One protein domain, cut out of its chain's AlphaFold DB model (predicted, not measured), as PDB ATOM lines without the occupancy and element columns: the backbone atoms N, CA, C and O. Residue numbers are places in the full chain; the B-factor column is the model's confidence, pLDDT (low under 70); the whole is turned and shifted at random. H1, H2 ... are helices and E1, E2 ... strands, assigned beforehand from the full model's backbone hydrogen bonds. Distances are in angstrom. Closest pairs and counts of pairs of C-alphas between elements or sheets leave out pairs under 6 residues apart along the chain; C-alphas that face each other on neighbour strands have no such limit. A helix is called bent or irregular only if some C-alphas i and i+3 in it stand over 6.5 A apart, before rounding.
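This is residues 2 to 88 of the 89 residues of an uncharacterized protein of Flavobacterium sp. TP390 (UniProt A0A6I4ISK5). Two long helices, H1 and H2, splay as a V from a small antiparallel strand hairpin, E1 and E2. The printed part has 87 residues, mostly helix, in the order H1, E1, E2, H2. It is extended: radius of gyration of the C-alphas 21.6 A, spans 68 by 45 by 20 A.

H1, residues 2 to 42, by its hydrogen bonds one helix, is bent: C-alphas 22 and 25 are 6.5 A apart. Its arms, H1a up to residue 22 and H1b from 25, stand at a shallow tilt of 31 degrees. In the hairpin of E1, residues 46 to 50, and E2, residues 55 to 59, N 48 and O 57 are within hydrogen-bond range, 2.9 A. H2, residues 62 to 86, is apart from both arms; its closest C-alpha to E2 is Ala 65, 5.3 A from that of Ala 59. In H1a, H1b and H2 every O i to N i+4 pair is within range.

H1a, 30.7 A long, begins at C-alpha 2 (10.638, -7.849, -0.341); H2, 36.1 A, ends at C-alpha 86 (-4.165, -48.463, -27.596).

The printed part has no cut, and pLDDT is under 70 at residues 2 to 3 and 87 to 88.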
ATOM      1  N   LYS A   2      10.181  -7.226   0.926       63.22
ATOM      2  CA  LYS A   2      10.638  -7.849  -0.341       63.22
ATOM      3  C   LYS A   2       9.792  -9.051  -0.808       63.22
ATOM      4  O   LYS A   2       9.504  -9.165  -1.992       63.22
ATOM      5  N   THR A   3       9.333  -9.900   0.111       66.94
ATOM      6  CA  THR A   3       8.540 -11.110  -0.189       66.94
ATOM      7  C   THR A   3       7.138 -10.808  -0.724       66.94
ATOM      8  O   THR A   3       6.661 -11.493  -1.619       66.94
ATOM      9  N   ILE A   4       6.501  -9.742  -0.231       75.44
ATOM     10  CA  ILE A   4       5.159  -9.316  -0.666       75.44
ATOM     11  C   ILE A   4       5.200  -8.817  -2.116       75.44
ATOM     12  O   ILE A   4       4.336  -9.172  -2.912       75.44
ATOM     13  N   ASN A   5       6.255  -8.089  -2.500       74.94
ATOM     14  CA  ASN A   5       6.450  -7.658  -3.886       74.94
ATOM     15  C   ASN A   5       6.649  -8.837  -4.849       74.94
ATOM     16  O   ASN A   5       6.146  -8.796  -5.969       74.94
ATOM     17  N   ILE A   6       7.327  -9.903  -4.413       79.56
ATOM     18  CA  ILE A   6       7.519 -11.116  -5.226       79.56
ATOM     19  C   ILE A   6       6.186 -11.850  -5.433       79.56
ATOM     20  O   ILE A   6       5.882 -12.266  -6.550       79.56
ATOM     21  N   ILE A   7       5.359 -11.962  -4.389       81.75
ATOM     22  CA  ILE A   7       4.032 -12.593  -4.471       81.75
ATOM     23  C   ILE A   7       3.099 -11.779  -5.376       81.75
ATOM     24  O   ILE A   7       2.456 -12.350  -6.255       81.75
ATOM     25  N   CYS A   8       3.075 -10.449  -5.230       81.25
ATOM     26  CA  CYS A   8       2.316  -9.576  -6.126       81.25
ATOM     27  C   CYS A   8       2.782  -9.714  -7.580       81.25
ATOM     28  O   CYS A   8       1.947  -9.803  -8.479       81.25
ATOM     29  N   TYR A   9       4.089  -9.808  -7.830       86.00
ATOM     30  CA  TYR A   9       4.623  -9.997  -9.179       86.00
ATOM     31  C   TYR A   9       4.168 -11.327  -9.800       86.00
ATOM     32  O   TYR A   9       3.665 -11.342 -10.923       86.00
ATOM     33  N   LEU A  10       4.259 -12.431  -9.050       86.88
ATOM     34  CA  LEU A  10       3.804 -13.754  -9.494       86.88
ATOM     35  C   LEU A  10       2.291 -13.797  -9.748       86.88
ATOM     36  O   LEU A  10       1.857 -14.350 -10.758       86.88
ATOM     37  N   ALA A  11       1.492 -13.173  -8.879       87.00
ATOM     38  CA  ALA A  11       0.047 -13.064  -9.058       87.00
ATOM     39  C   ALA A  11      -0.309 -12.261 -10.319       87.00
ATOM     40  O   ALA A  11      -1.174 -12.664 -11.098       87.00
ATOM     41  N   THR A  12       0.407 -11.164 -10.570       87.44
ATOM     42  CA  THR A  12       0.206 -10.333 -11.765       87.44
ATOM     43  C   THR A  12       0.561 -11.109 -13.036       87.44
ATOM     44  O   THR A  12      -0.208 -11.116 -13.996       87.44
ATOM     45  N   LEU A  13       1.676 -11.845 -13.031       88.12
ATOM     46  CA  LEU A  13       2.083 -12.725 -14.133       88.12
ATOM     47  C   LEU A  13       1.057 -13.830 -14.405       88.12
ATOM     48  O   LEU A  13       0.728 -14.104 -15.563       88.12
ATOM     49  N   TYR A  14       0.514 -14.435 -13.348       89.06
ATOM     50  CA  TYR A  14      -0.530 -15.447 -13.461       89.06
ATOM     51  C   TYR A  14      -1.802 -14.875 -14.102       89.06
ATOM     52  O   TYR A  14      -2.299 -15.448 -15.076       89.06
ATOM     53  N   LEU A  15      -2.272 -13.712 -13.643       87.56
ATOM     54  CA  LEU A  15      -3.443 -13.030 -14.203       87.56
ATOM     55  C   LEU A  15      -3.243 -12.634 -15.672       87.56
ATOM     56  O   LEU A  15      -4.133 -12.865 -16.494       87.56
ATOM     57  N   ILE A  16      -2.061 -12.125 -16.036       86.56
ATOM     58  CA  ILE A  16      -1.714 -11.821 -17.432       86.56
ATOM     59  C   ILE A  16      -1.740 -13.102 -18.277       86.56
ATOM     60  O   ILE A  16      -2.327 -13.118 -19.359       86.56
ATOM     61  N   SER A  17      -1.168 -14.205 -17.783       84.75
ATOM     62  CA  SER A  17      -1.164 -15.481 -18.511       84.75
ATOM     63  C   SER A  17      -2.579 -16.028 -18.752       84.75
ATOM     64  O   SER A  17      -2.882 -16.527 -19.842       84.75
ATOM     65  N   LEU A  18      -3.470 -15.877 -17.767       86.81
ATOM     66  CA  LEU A  18      -4.882 -16.247 -17.852       86.81
ATOM     67  C   LEU A  18      -5.623 -15.380 -18.868       86.81
ATOM     68  O   LEU A  18      -6.361 -15.906 -19.698       86.81
ATOM     69  N   PHE A  19      -5.377 -14.070 -18.863       86.25
ATOM     70  CA  PHE A  19      -5.966 -13.146 -19.826       86.25
ATOM     71  C   PHE A  19      -5.539 -13.461 -21.266       86.25
ATOM     72  O   PHE A  19      -6.377 -13.552 -22.166       86.25
ATOM     73  N   VAL A  20      -4.245 -13.713 -21.489       83.56
ATOM     74  CA  VAL A  20      -3.720 -14.119 -22.802       83.56
ATOM     75  C   VAL A  20      -4.404 -15.406 -23.273       83.56
ATOM     76  O   VAL A  20      -4.873 -15.472 -24.413       83.56
ATOM     77  N   ARG A  21      -4.517 -16.417 -22.400       80.44
ATOM     78  CA  ARG A  21      -5.164 -17.694 -22.739       80.44
ATOM     79  C   ARG A  21      -6.651 -17.553 -23.047       80.44
ATOM     80  O   ARG A  21      -7.117 -18.157 -24.010       80.44
ATOM     81  N   SER A  22      -7.372 -16.759 -22.268       82.00
ATOM     82  CA  SER A  22      -8.829 -16.646 -22.376       82.00
ATOM     83  C   SER A  22      -9.286 -15.685 -23.471       82.00
ATOM     84  O   SER A  22     -10.366 -15.869 -24.021       82.00
ATOM     85  N   VAL A  23      -8.485 -14.670 -23.814       81.31
ATOM     86  CA  VAL A  23      -8.914 -13.596 -24.728       81.31
ATOM     87  C   VAL A  23      -8.099 -13.572 -26.016       81.31
ATOM     88  O   VAL A  23      -8.663 -13.487 -27.109       81.31
ATOM     89  N   ILE A  24      -6.772 -13.661 -25.917       79.38
ATOM     90  CA  ILE A  24      -5.885 -13.480 -27.075       79.38
ATOM     91  C   ILE A  24      -5.828 -14.757 -27.914       79.38
ATOM     92  O   ILE A  24      -6.051 -14.698 -29.123       79.38
ATOM     93  N   ILE A  25      -5.607 -15.923 -27.296       78.81
ATOM     94  CA  ILE A  25      -5.543 -17.208 -28.014       78.81
ATOM     95  C   ILE A  25      -6.797 -17.478 -28.870       78.81
ATOM     96  O   ILE A  25      -6.629 -17.800 -30.053       78.81
ATOM     97  N   PRO A  26      -8.040 -17.354 -28.359       79.56
ATOM     98  CA  PRO A  26      -9.224 -17.602 -29.183       79.56
ATOM     99  C   PRO A  26      -9.363 -16.599 -30.336       79.56
ATOM    100  O   PRO A  26      -9.631 -17.021 -31.463       79.56
ATOM    101  N   LYS A  27      -9.090 -15.304 -30.111       82.56
ATOM    102  CA  LYS A  27      -9.118 -14.285 -31.179       82.56
ATOM    103  C   LYS A  27      -8.092 -14.568 -32.276       82.56
ATOM    104  O   LYS A  27      -8.427 -14.509 -33.458       82.56
ATOM    105  N   VAL A  28      -6.863 -14.925 -31.899       82.56
ATOM    106  CA  VAL A  28      -5.797 -15.269 -32.852       82.56
ATOM    107  C   VAL A  28      -6.164 -16.518 -33.652       82.56
ATOM    108  O   VAL A  28      -5.995 -16.534 -34.872       82.56
ATOM    109  N   ARG A  29      -6.729 -17.549 -33.006       78.25
ATOM    110  CA  ARG A  29      -7.233 -18.737 -33.714       78.25
ATOM    111  C   ARG A  29      -8.296 -18.359 -34.737       78.25
ATOM    112  O   ARG A  29      -8.187 -18.764 -35.890       78.25
ATOM    113  N   GLN A  30      -9.291 -17.569 -34.346       81.19
ATOM    114  CA  GLN A  30     -10.377 -17.174 -35.239       81.19
ATOM    115  C   GLN A  30      -9.881 -16.325 -36.417       81.19
ATOM    116  O   GLN A  30     -10.304 -16.536 -37.555       81.19
ATOM    117  N   TRP A  31      -8.914 -15.437 -36.178       85.12
ATOM    118  CA  TRP A  31      -8.257 -14.673 -37.235       85.12
ATOM    119  C   TRP A  31      -7.493 -15.574 -38.216       85.12
ATOM    120  O   TRP A  31      -7.669 -15.447 -39.427       85.12
ATOM    121  N   LEU A  32      -6.720 -16.544 -37.714       82.25
ATOM    122  CA  LEU A  32      -6.008 -17.523 -38.545       82.25
ATOM    123  C   LEU A  32      -6.962 -18.387 -39.381       82.25
ATOM    124  O   LEU A  32      -6.669 -18.658 -40.549       82.25
ATOM    125  N   TYR A  33      -8.101 -18.801 -38.816       79.81
ATOM    126  CA  TYR A  33      -9.144 -19.519 -39.554       79.81
ATOM    127  C   TYR A  33      -9.703 -18.670 -40.698       79.81
ATOM    128  O   TYR A  33      -9.693 -19.116 -41.845       79.81
ATOM    129  N   ASN A  34     -10.096 -17.425 -40.414       83.38
ATOM    130  CA  ASN A  34     -10.593 -16.500 -41.433       83.38
ATOM    131  C   ASN A  34      -9.540 -16.201 -42.508       83.38
ATOM    132  O   ASN A  34      -9.869 -16.105 -43.690       83.38
ATOM    133  N   TYR A  35      -8.269 -16.072 -42.126       85.62
ATOM    134  CA  TYR A  35      -7.176 -15.824 -43.061       85.62
ATOM    135  C   TYR A  35      -6.955 -17.007 -44.009       85.62
ATOM    136  O   TYR A  35      -6.889 -16.821 -45.227       85.62
ATOM    137  N   LYS A  36      -6.899 -18.234 -43.475       80.62
ATOM    138  CA  LYS A  36      -6.778 -19.450 -44.293       80.62
ATOM    139  C   LYS A  36      -7.985 -19.645 -45.201       80.62
ATOM    140  O   LYS A  36      -7.803 -19.973 -46.371       80.62
ATOM    141  N   GLU A  37      -9.191 -19.403 -44.698       80.94
ATOM    142  CA  GLU A  37     -10.405 -19.464 -45.510       80.94
ATOM    143  C   GLU A  37     -10.337 -18.468 -46.678       80.94
ATOM    144  O   GLU A  37     -10.496 -18.865 -47.833       80.94
ATOM    145  N   LYS A  38     -10.010 -17.198 -46.405       82.25
ATOM    146  CA  LYS A  38      -9.849 -16.173 -47.447       82.25
ATOM    147  C   LYS A  38      -8.788 -16.555 -48.476       82.25
ATOM    148  O   LYS A  38      -8.995 -16.327 -49.663       82.25
ATOM    149  N   GLN A  39      -7.670 -17.151 -48.060       83.81
ATOM    150  CA  GLN A  39      -6.650 -17.625 -48.998       83.81
ATOM    151  C   GLN A  39      -7.143 -18.767 -49.890       83.81
ATOM    152  O   GLN A  39      -6.868 -18.770 -51.088       83.81
ATOM    153  N   LEU A  40      -7.862 -19.739 -49.327       80.81
ATOM    154  CA  LEU A  40      -8.396 -20.864 -50.095       80.81
ATOM    155  C   LEU A  40      -9.419 -20.389 -51.130       80.81
ATOM    156  O   LEU A  40      -9.376 -20.857 -52.268       80.81
ATOM    157  N   LEU A  41     -10.255 -19.414 -50.763       81.06
ATOM    158  CA  LEU A  41     -11.189 -18.750 -51.673       81.06
ATOM    159  C   LEU A  41     -10.458 -17.948 -52.762       81.06
ATOM    160  O   LEU A  41     -10.791 -18.079 -53.935       81.06
ATOM    161  N   LYS A  42      -9.410 -17.186 -52.407       82.56
ATOM    162  CA  LYS A  42      -8.576 -16.447 -53.378       82.56
ATOM    163  C   LYS A  42      -7.890 -17.358 -54.395       82.56
ATOM    164  O   LYS A  42      -7.705 -16.955 -55.534       82.56
ATOM    165  N   LYS A  43      -7.540 -18.585 -54.007       82.12
ATOM    166  CA  LYS A  43      -6.979 -19.593 -54.919       82.12
ATOM    167  C   LYS A  43      -8.002 -20.161 -55.908       82.12
ATOM    168  O   LYS A  43      -7.621 -20.998 -56.708       82.12
ATOM    169  N   GLY A  44      -9.271 -19.747 -55.862       81.19
ATOM    170  CA  GLY A  44     -10.331 -20.247 -56.743       81.19
ATOM    171  C   GLY A  44     -11.014 -21.522 -56.241       81.19
ATOM    172  O   GLY A  44     -11.763 -22.146 -56.992       81.19
ATOM    173  N   ASN A  45     -10.782 -21.922 -54.984       85.31
ATOM    174  CA  ASN A  45     -11.510 -23.043 -54.394       85.31
ATOM    175  C   ASN A  45     -12.922 -22.616 -53.986       85.31
ATOM    176  O   ASN A  45     -13.127 -21.557 -53.393       85.31
ATOM    177  N   LYS A  46     -13.886 -23.500 -54.225       85.62
ATOM    178  CA  LYS A  46     -15.268 -23.396 -53.764       85.62
ATOM    179  C   LYS A  46     -15.449 -24.176 -52.460       85.62
ATOM    180  O   LYS A  46     -14.710 -25.123 -52.174       85.62
ATOM    181  N   LYS A  47     -16.434 -23.757 -51.662       89.31
ATOM    182  CA  LYS A  47     -16.858 -24.450 -50.439       89.31
ATOM    183  C   LYS A  47     -17.838 -25.563 -50.805       89.31
ATOM    184  O   LYS A  47     -18.870 -25.287 -51.406       89.31
ATOM    185  N   PHE A  48     -17.532 -26.788 -50.398       88.94
ATOM    186  CA  PHE A  48     -18.425 -27.939 -50.508       88.94
ATOM    187  C   PHE A  48     -18.792 -28.433 -49.111       88.94
ATOM    188  O   PHE A  48     -17.909 -28.651 -48.275       88.94
ATOM    189  N   TYR A  49     -20.088 -28.597 -48.861       90.38
ATOM    190  CA  TYR A  49     -20.624 -28.973 -47.557       90.38
ATOM    191  C   TYR A  49     -20.992 -30.456 -47.526       90.38
ATOM    192  O   TYR A  49     -21.651 -30.964 -48.429       90.38
ATOM    193  N   PHE A  50     -20.592 -31.142 -46.456       88.12
ATOM    194  CA  PHE A  50     -20.863 -32.558 -46.218       88.12
ATOM    195  C   PHE A  50     -21.461 -32.769 -44.817       88.12
ATOM    196  O   PHE A  50     -21.308 -31.934 -43.925       88.12
ATOM    197  N   GLU A  51     -22.164 -33.893 -44.632       85.12
ATOM    198  CA  GLU A  51     -22.809 -34.301 -43.366       85.12
ATOM    199  C   GLU A  51     -23.680 -33.210 -42.723       85.12
ATOM    200  O   GLU A  51     -23.504 -32.873 -41.553       85.12
ATOM    201  N   LYS A  52     -24.634 -32.650 -43.483       86.50
ATOM    202  CA  LYS A  52     -25.529 -31.572 -43.014       86.50
ATOM    203  C   LYS A  52     -24.743 -30.355 -42.487       86.50
ATOM    204  O   LYS A  52     -24.976 -29.896 -41.374       86.50
ATOM    205  N   ASN A  53     -23.788 -29.863 -43.276       83.06
ATOM    206  CA  ASN A  53     -22.937 -28.698 -42.979       83.06
ATOM    207  C   ASN A  53     -21.951 -28.861 -41.809       83.06
ATOM    208  O   ASN A  53     -21.331 -27.883 -41.399       83.06
ATOM    209  N   LYS A  54     -21.745 -30.078 -41.297       83.31
ATOM    210  CA  LYS A  54     -20.736 -30.330 -40.255       83.31
ATOM    211  C   LYS A  54     -19.308 -30.301 -40.791       83.31
ATOM    212  O   LYS A  54     -18.377 -30.023 -40.041       83.31
ATOM    213  N   VAL A  55     -19.128 -30.602 -42.076       85.56
ATOM    214  CA  VAL A  55     -17.814 -30.668 -42.718       85.56
ATOM    215  C   VAL A  55     -17.796 -29.753 -43.934       85.56
ATOM    216  O   VAL A  55     -18.655 -29.861 -44.807       85.56
ATOM    217  N   ILE A  56     -16.791 -28.880 -44.003       87.69
ATOM    218  CA  ILE A  56     -16.564 -27.969 -45.128       87.69
ATOM    219  C   ILE A  56     -15.247 -28.353 -45.797       87.69
ATOM    220  O   ILE A  56     -14.198 -28.379 -45.150       87.69
ATOM    221  N   VAL A  57     -15.294 -28.638 -47.096       88.25
ATOM    222  CA  VAL A  57     -14.119 -28.961 -47.910       88.25
ATOM    223  C   VAL A  57     -13.927 -27.883 -48.968       88.25
ATOM    224  O   VAL A  57     -14.858 -27.535 -49.689       88.25
ATOM    225  N   PHE A  58     -12.702 -27.376 -49.078       88.44
ATOM    226  CA  PHE A  58     -12.314 -26.403 -50.096       88.44
ATOM    227  C   PHE A  58     -11.623 -27.120 -51.265       88.44
ATOM    228  O   PHE A  58     -10.576 -27.762 -51.086       88.44
ATOM    229  N   ALA A  59     -12.214 -27.035 -52.457       89.00
ATOM    230  CA  ALA A  59     -11.676 -27.620 -53.687       89.00
ATOM    231  C   ALA A  59     -12.140 -26.848 -54.931       89.00
ATOM    232  O   ALA A  59     -13.080 -26.062 -54.855       89.00
ATOM    233  N   HIS A  60     -11.513 -27.077 -56.084       87.62
ATOM    234  CA  HIS A  60     -11.933 -26.449 -57.341       87.62
ATOM    235  C   HIS A  60     -13.155 -27.136 -57.961       87.62
ATOM    236  O   HIS A  60     -14.042 -26.465 -58.486       87.62
ATOM    237  N   THR A  61     -13.225 -28.466 -57.860       90.38
ATOM    238  CA  THR A  61     -14.315 -29.283 -58.409       90.38
ATOM    239  C   THR A  61     -14.974 -30.139 -57.332       90.38
ATOM    240  O   THR A  61     -14.384 -30.434 -56.287       90.38
ATOM    241  N   GLN A  62     -16.208 -30.567 -57.600       87.50
ATOM    242  CA  GLN A  62     -16.963 -31.429 -56.690       87.50
ATOM    243  C   GLN A  62     -16.333 -32.820 -56.553       87.50
ATOM    244  O   GLN A  62     -16.311 -33.383 -55.460       87.50
ATOM    245  N   GLU A  63     -15.740 -33.347 -57.624       90.50
ATOM    246  CA  GLU A  63     -15.003 -34.614 -57.595       90.50
ATOM    247  C   GLU A  63     -13.783 -34.547 -56.672       90.50
ATOM    248  O   GLU A  63     -13.589 -35.427 -55.831       90.50
ATOM    249  N   GLN A  64     -13.006 -33.459 -56.745       89.81
ATOM    250  CA  GLN A  64     -11.887 -33.232 -55.831       89.81
ATOM    251  C   GLN A  64     -12.357 -33.088 -54.379       89.81
ATOM    252  O   GLN A  64     -11.698 -33.593 -53.463       89.81
ATOM    253  N   ALA A  65     -13.491 -32.420 -54.147       90.25
ATOM    254  CA  ALA A  65     -14.081 -32.304 -52.817       90.25
ATOM    255  C   ALA A  65     -14.499 -33.676 -52.260       90.25
ATOM    256  O   ALA A  65     -14.165 -34.001 -51.120       90.25
ATOM    257  N   ASN A  66     -15.148 -34.505 -53.083       91.19
ATOM    258  CA  ASN A  66     -15.551 -35.867 -52.732       91.19
ATOM    259  C   ASN A  66     -14.347 -36.762 -52.424       91.19
ATOM    260  O   ASN A  66     -14.354 -37.479 -51.421       91.19
ATOM    261  N   ALA A  67     -13.295 -36.702 -53.246       92.38
ATOM    262  CA  ALA A  67     -12.069 -37.466 -53.034       92.38
ATOM    263  C   ALA A  67     -11.394 -37.089 -51.705       92.38
ATOM    264  O   ALA A  67     -11.111 -37.966 -50.882       92.38
ATOM    265  N   LYS A  68     -11.223 -35.782 -51.442       91.19
ATOM    266  CA  LYS A  68     -10.688 -35.272 -50.167       91.19
ATOM    267  C   LYS A  68     -11.548 -35.697 -48.977       91.19
ATOM    268  O   LYS A  68     -11.013 -36.156 -47.968       91.19
ATOM    269  N   TYR A  69     -12.870 -35.583 -49.092       92.62
ATOM    270  CA  TYR A  69     -13.799 -35.980 -48.036       92.62
ATOM    271  C   TYR A  69     -13.711 -37.485 -47.728       92.62
ATOM    272  O   TYR A  69     -13.592 -37.880 -46.565       92.62
ATOM    273  N   LYS A  70     -13.675 -38.338 -48.761       92.38
ATOM    274  CA  LYS A  70     -13.540 -39.796 -48.619       92.38
ATOM    275  C   LYS A  70     -12.209 -40.184 -47.970       92.38
ATOM    276  O   LYS A  70     -12.191 -41.015 -47.058       92.38
ATOM    277  N   GLN A  71     -11.110 -39.556 -48.388       92.62
ATOM    278  CA  GLN A  71      -9.790 -39.768 -47.794       92.62
ATOM    279  C   GLN A  71      -9.772 -39.362 -46.313       92.62
ATOM    280  O   GLN A  71      -9.309 -40.129 -45.467       92.62
ATOM    281  N   MET A  72     -10.335 -38.196 -45.982       90.31
ATOM    282  CA  MET A  72     -10.444 -37.719 -44.602       90.31
ATOM    283  C   MET A  72     -11.243 -38.698 -43.730       90.31
ATOM    284  O   MET A  72     -10.779 -39.079 -42.656       90.31
ATOM    285  N   LYS A  73     -12.402 -39.168 -44.208       90.19
ATOM    286  CA  LYS A  73     -13.251 -40.131 -43.489       90.19
ATOM    287  C   LYS A  73     -12.532 -41.460 -43.234       90.19
ATOM    288  O   LYS A  73     -12.619 -42.005 -42.133       90.19
ATOM    289  N   SER A  74     -11.777 -41.955 -44.216       91.00
ATOM    290  CA  SER A  74     -10.952 -43.162 -44.070       91.00
ATOM    291  C   SER A  74      -9.862 -42.987 -43.006       91.00
ATOM    292  O   SER A  74      -9.728 -43.818 -42.106       91.00
ATOM    293  N   ASN A  75      -9.138 -41.864 -43.036       89.75
ATOM    294  CA  ASN A  75      -8.093 -41.564 -42.056       89.75
ATOM    295  C   ASN A  75      -8.647 -41.413 -40.631       89.75
ATOM    296  O   ASN A  75      -8.035 -41.902 -39.681       89.75
ATOM    297  N   LEU A  76      -9.819 -40.791 -40.475       85.44
ATOM    298  CA  LEU A  76     -10.502 -40.685 -39.183       85.44
ATOM    299  C   LEU A  76     -10.897 -42.061 -38.636       85.44
ATOM    300  O   LEU A  76     -10.689 -42.326 -37.453       85.44
ATOM    301  N   LYS A  77     -11.392 -42.965 -39.492       86.50
ATOM    302  CA  LYS A  77     -11.702 -44.348 -39.101       86.50
ATOM    303  C   LYS A  77     -10.447 -45.094 -38.636       86.50
ATOM    304  O   LYS A  77     -10.474 -45.719 -37.582       86.50
ATOM    305  N   LYS A  78      -9.334 -44.972 -39.371       84.94
ATOM    306  CA  LYS A  78      -8.047 -45.582 -38.990       84.94
ATOM    307  C   LYS A  78      -7.537 -45.063 -37.644       84.94
ATOM    308  O   LYS A  78      -7.179 -45.863 -36.790       84.94
ATOM    309  N   ARG A  79      -7.562 -43.742 -37.422       82.69
ATOM    310  CA  ARG A  79      -7.161 -43.149 -36.134       82.69
ATOM    311  C   ARG A  79      -8.055 -43.599 -34.984       82.69
ATOM    312  O   ARG A  79      -7.540 -43.915 -33.921       82.69
ATOM    313  N   ARG A  80      -9.375 -43.663 -35.192       83.12
ATOM    314  CA  ARG A  80     -10.312 -44.164 -34.177       83.12
ATOM    315  C   ARG A  80      -9.996 -45.610 -33.797       83.12
ATOM    316  O   ARG A  80      -9.974 -45.921 -32.615       83.12
ATOM    317  N   ASN A  81      -9.714 -46.461 -34.781       78.31
ATOM    318  CA  ASN A  81      -9.332 -47.849 -34.530       78.31
ATOM    319  C   ASN A  81      -8.000 -47.939 -33.769       78.31
ATOM    320  O   ASN A  81      -7.937 -48.652 -32.779       78.31
ATOM    321  N   ALA A  82      -6.990 -47.155 -34.155       78.38
ATOM    322  CA  ALA A  82      -5.697 -47.124 -33.465       78.38
ATOM    323  C   ALA A  82      -5.812 -46.665 -31.997       78.38
ATOM    324  O   ALA A  82      -5.175 -47.237 -31.120       78.38
ATOM    325  N   ILE A  83      -6.660 -45.669 -31.708       74.56
ATOM    326  CA  ILE A  83      -6.922 -45.207 -30.333       74.56
ATOM    327  C   ILE A  83      -7.665 -46.279 -29.524       74.56
ATOM    328  O   ILE A  83      -7.378 -46.473 -28.346       74.56
ATOM    329  N   LEU A  84      -8.621 -46.985 -30.134       75.31
ATOM    330  CA  LEU A  84      -9.330 -48.086 -29.472       75.31
ATOM    331  C   LEU A  84      -8.401 -49.270 -29.179       75.31
ATOM    332  O   LEU A  84      -8.560 -49.921 -28.154       75.31
ATOM    333  N   GLU A  85      -7.433 -49.534 -30.053       74.62
ATOM    334  CA  GLU A  85      -6.433 -50.587 -29.875       74.62
ATOM    335  C   GLU A  85      -5.406 -50.230 -28.791       74.62
ATOM    336  O   GLU A  85      -5.054 -51.084 -27.983       74.62
ATOM    337  N   GLN A  86      -4.999 -48.957 -28.699       72.44
ATOM    338  CA  GLN A  86      -4.165 -48.463 -27.596       72.44
ATOM    339  C   GLN A  86      -4.861 -48.545 -26.234       72.44
ATOM    340  O   GLN A  86      -4.209 -48.888 -25.263       72.44
ATOM    341  N   ASN A  87      -6.166 -48.267 -26.152       68.56
ATOM    342  CA  ASN A  87      -6.920 -48.343 -24.889       68.56
ATOM    343  C   ASN A  87      -7.279 -49.778 -24.456       68.56
ATOM    344  O   ASN A  87      -7.860 -49.961 -23.390       68.56
ATOM    345  N   ARG A  88      -7.015 -50.790 -25.294       67.25
ATOM    346  CA  ARG A  88      -7.217 -52.211 -24.957       67.25
ATOM    347  C   ARG A  88      -5.961 -52.887 -24.393       67.25
ATOM    348  O   ARG A  88      -6.075 -54.031 -23.961       67.25
TER     349      ARG A  88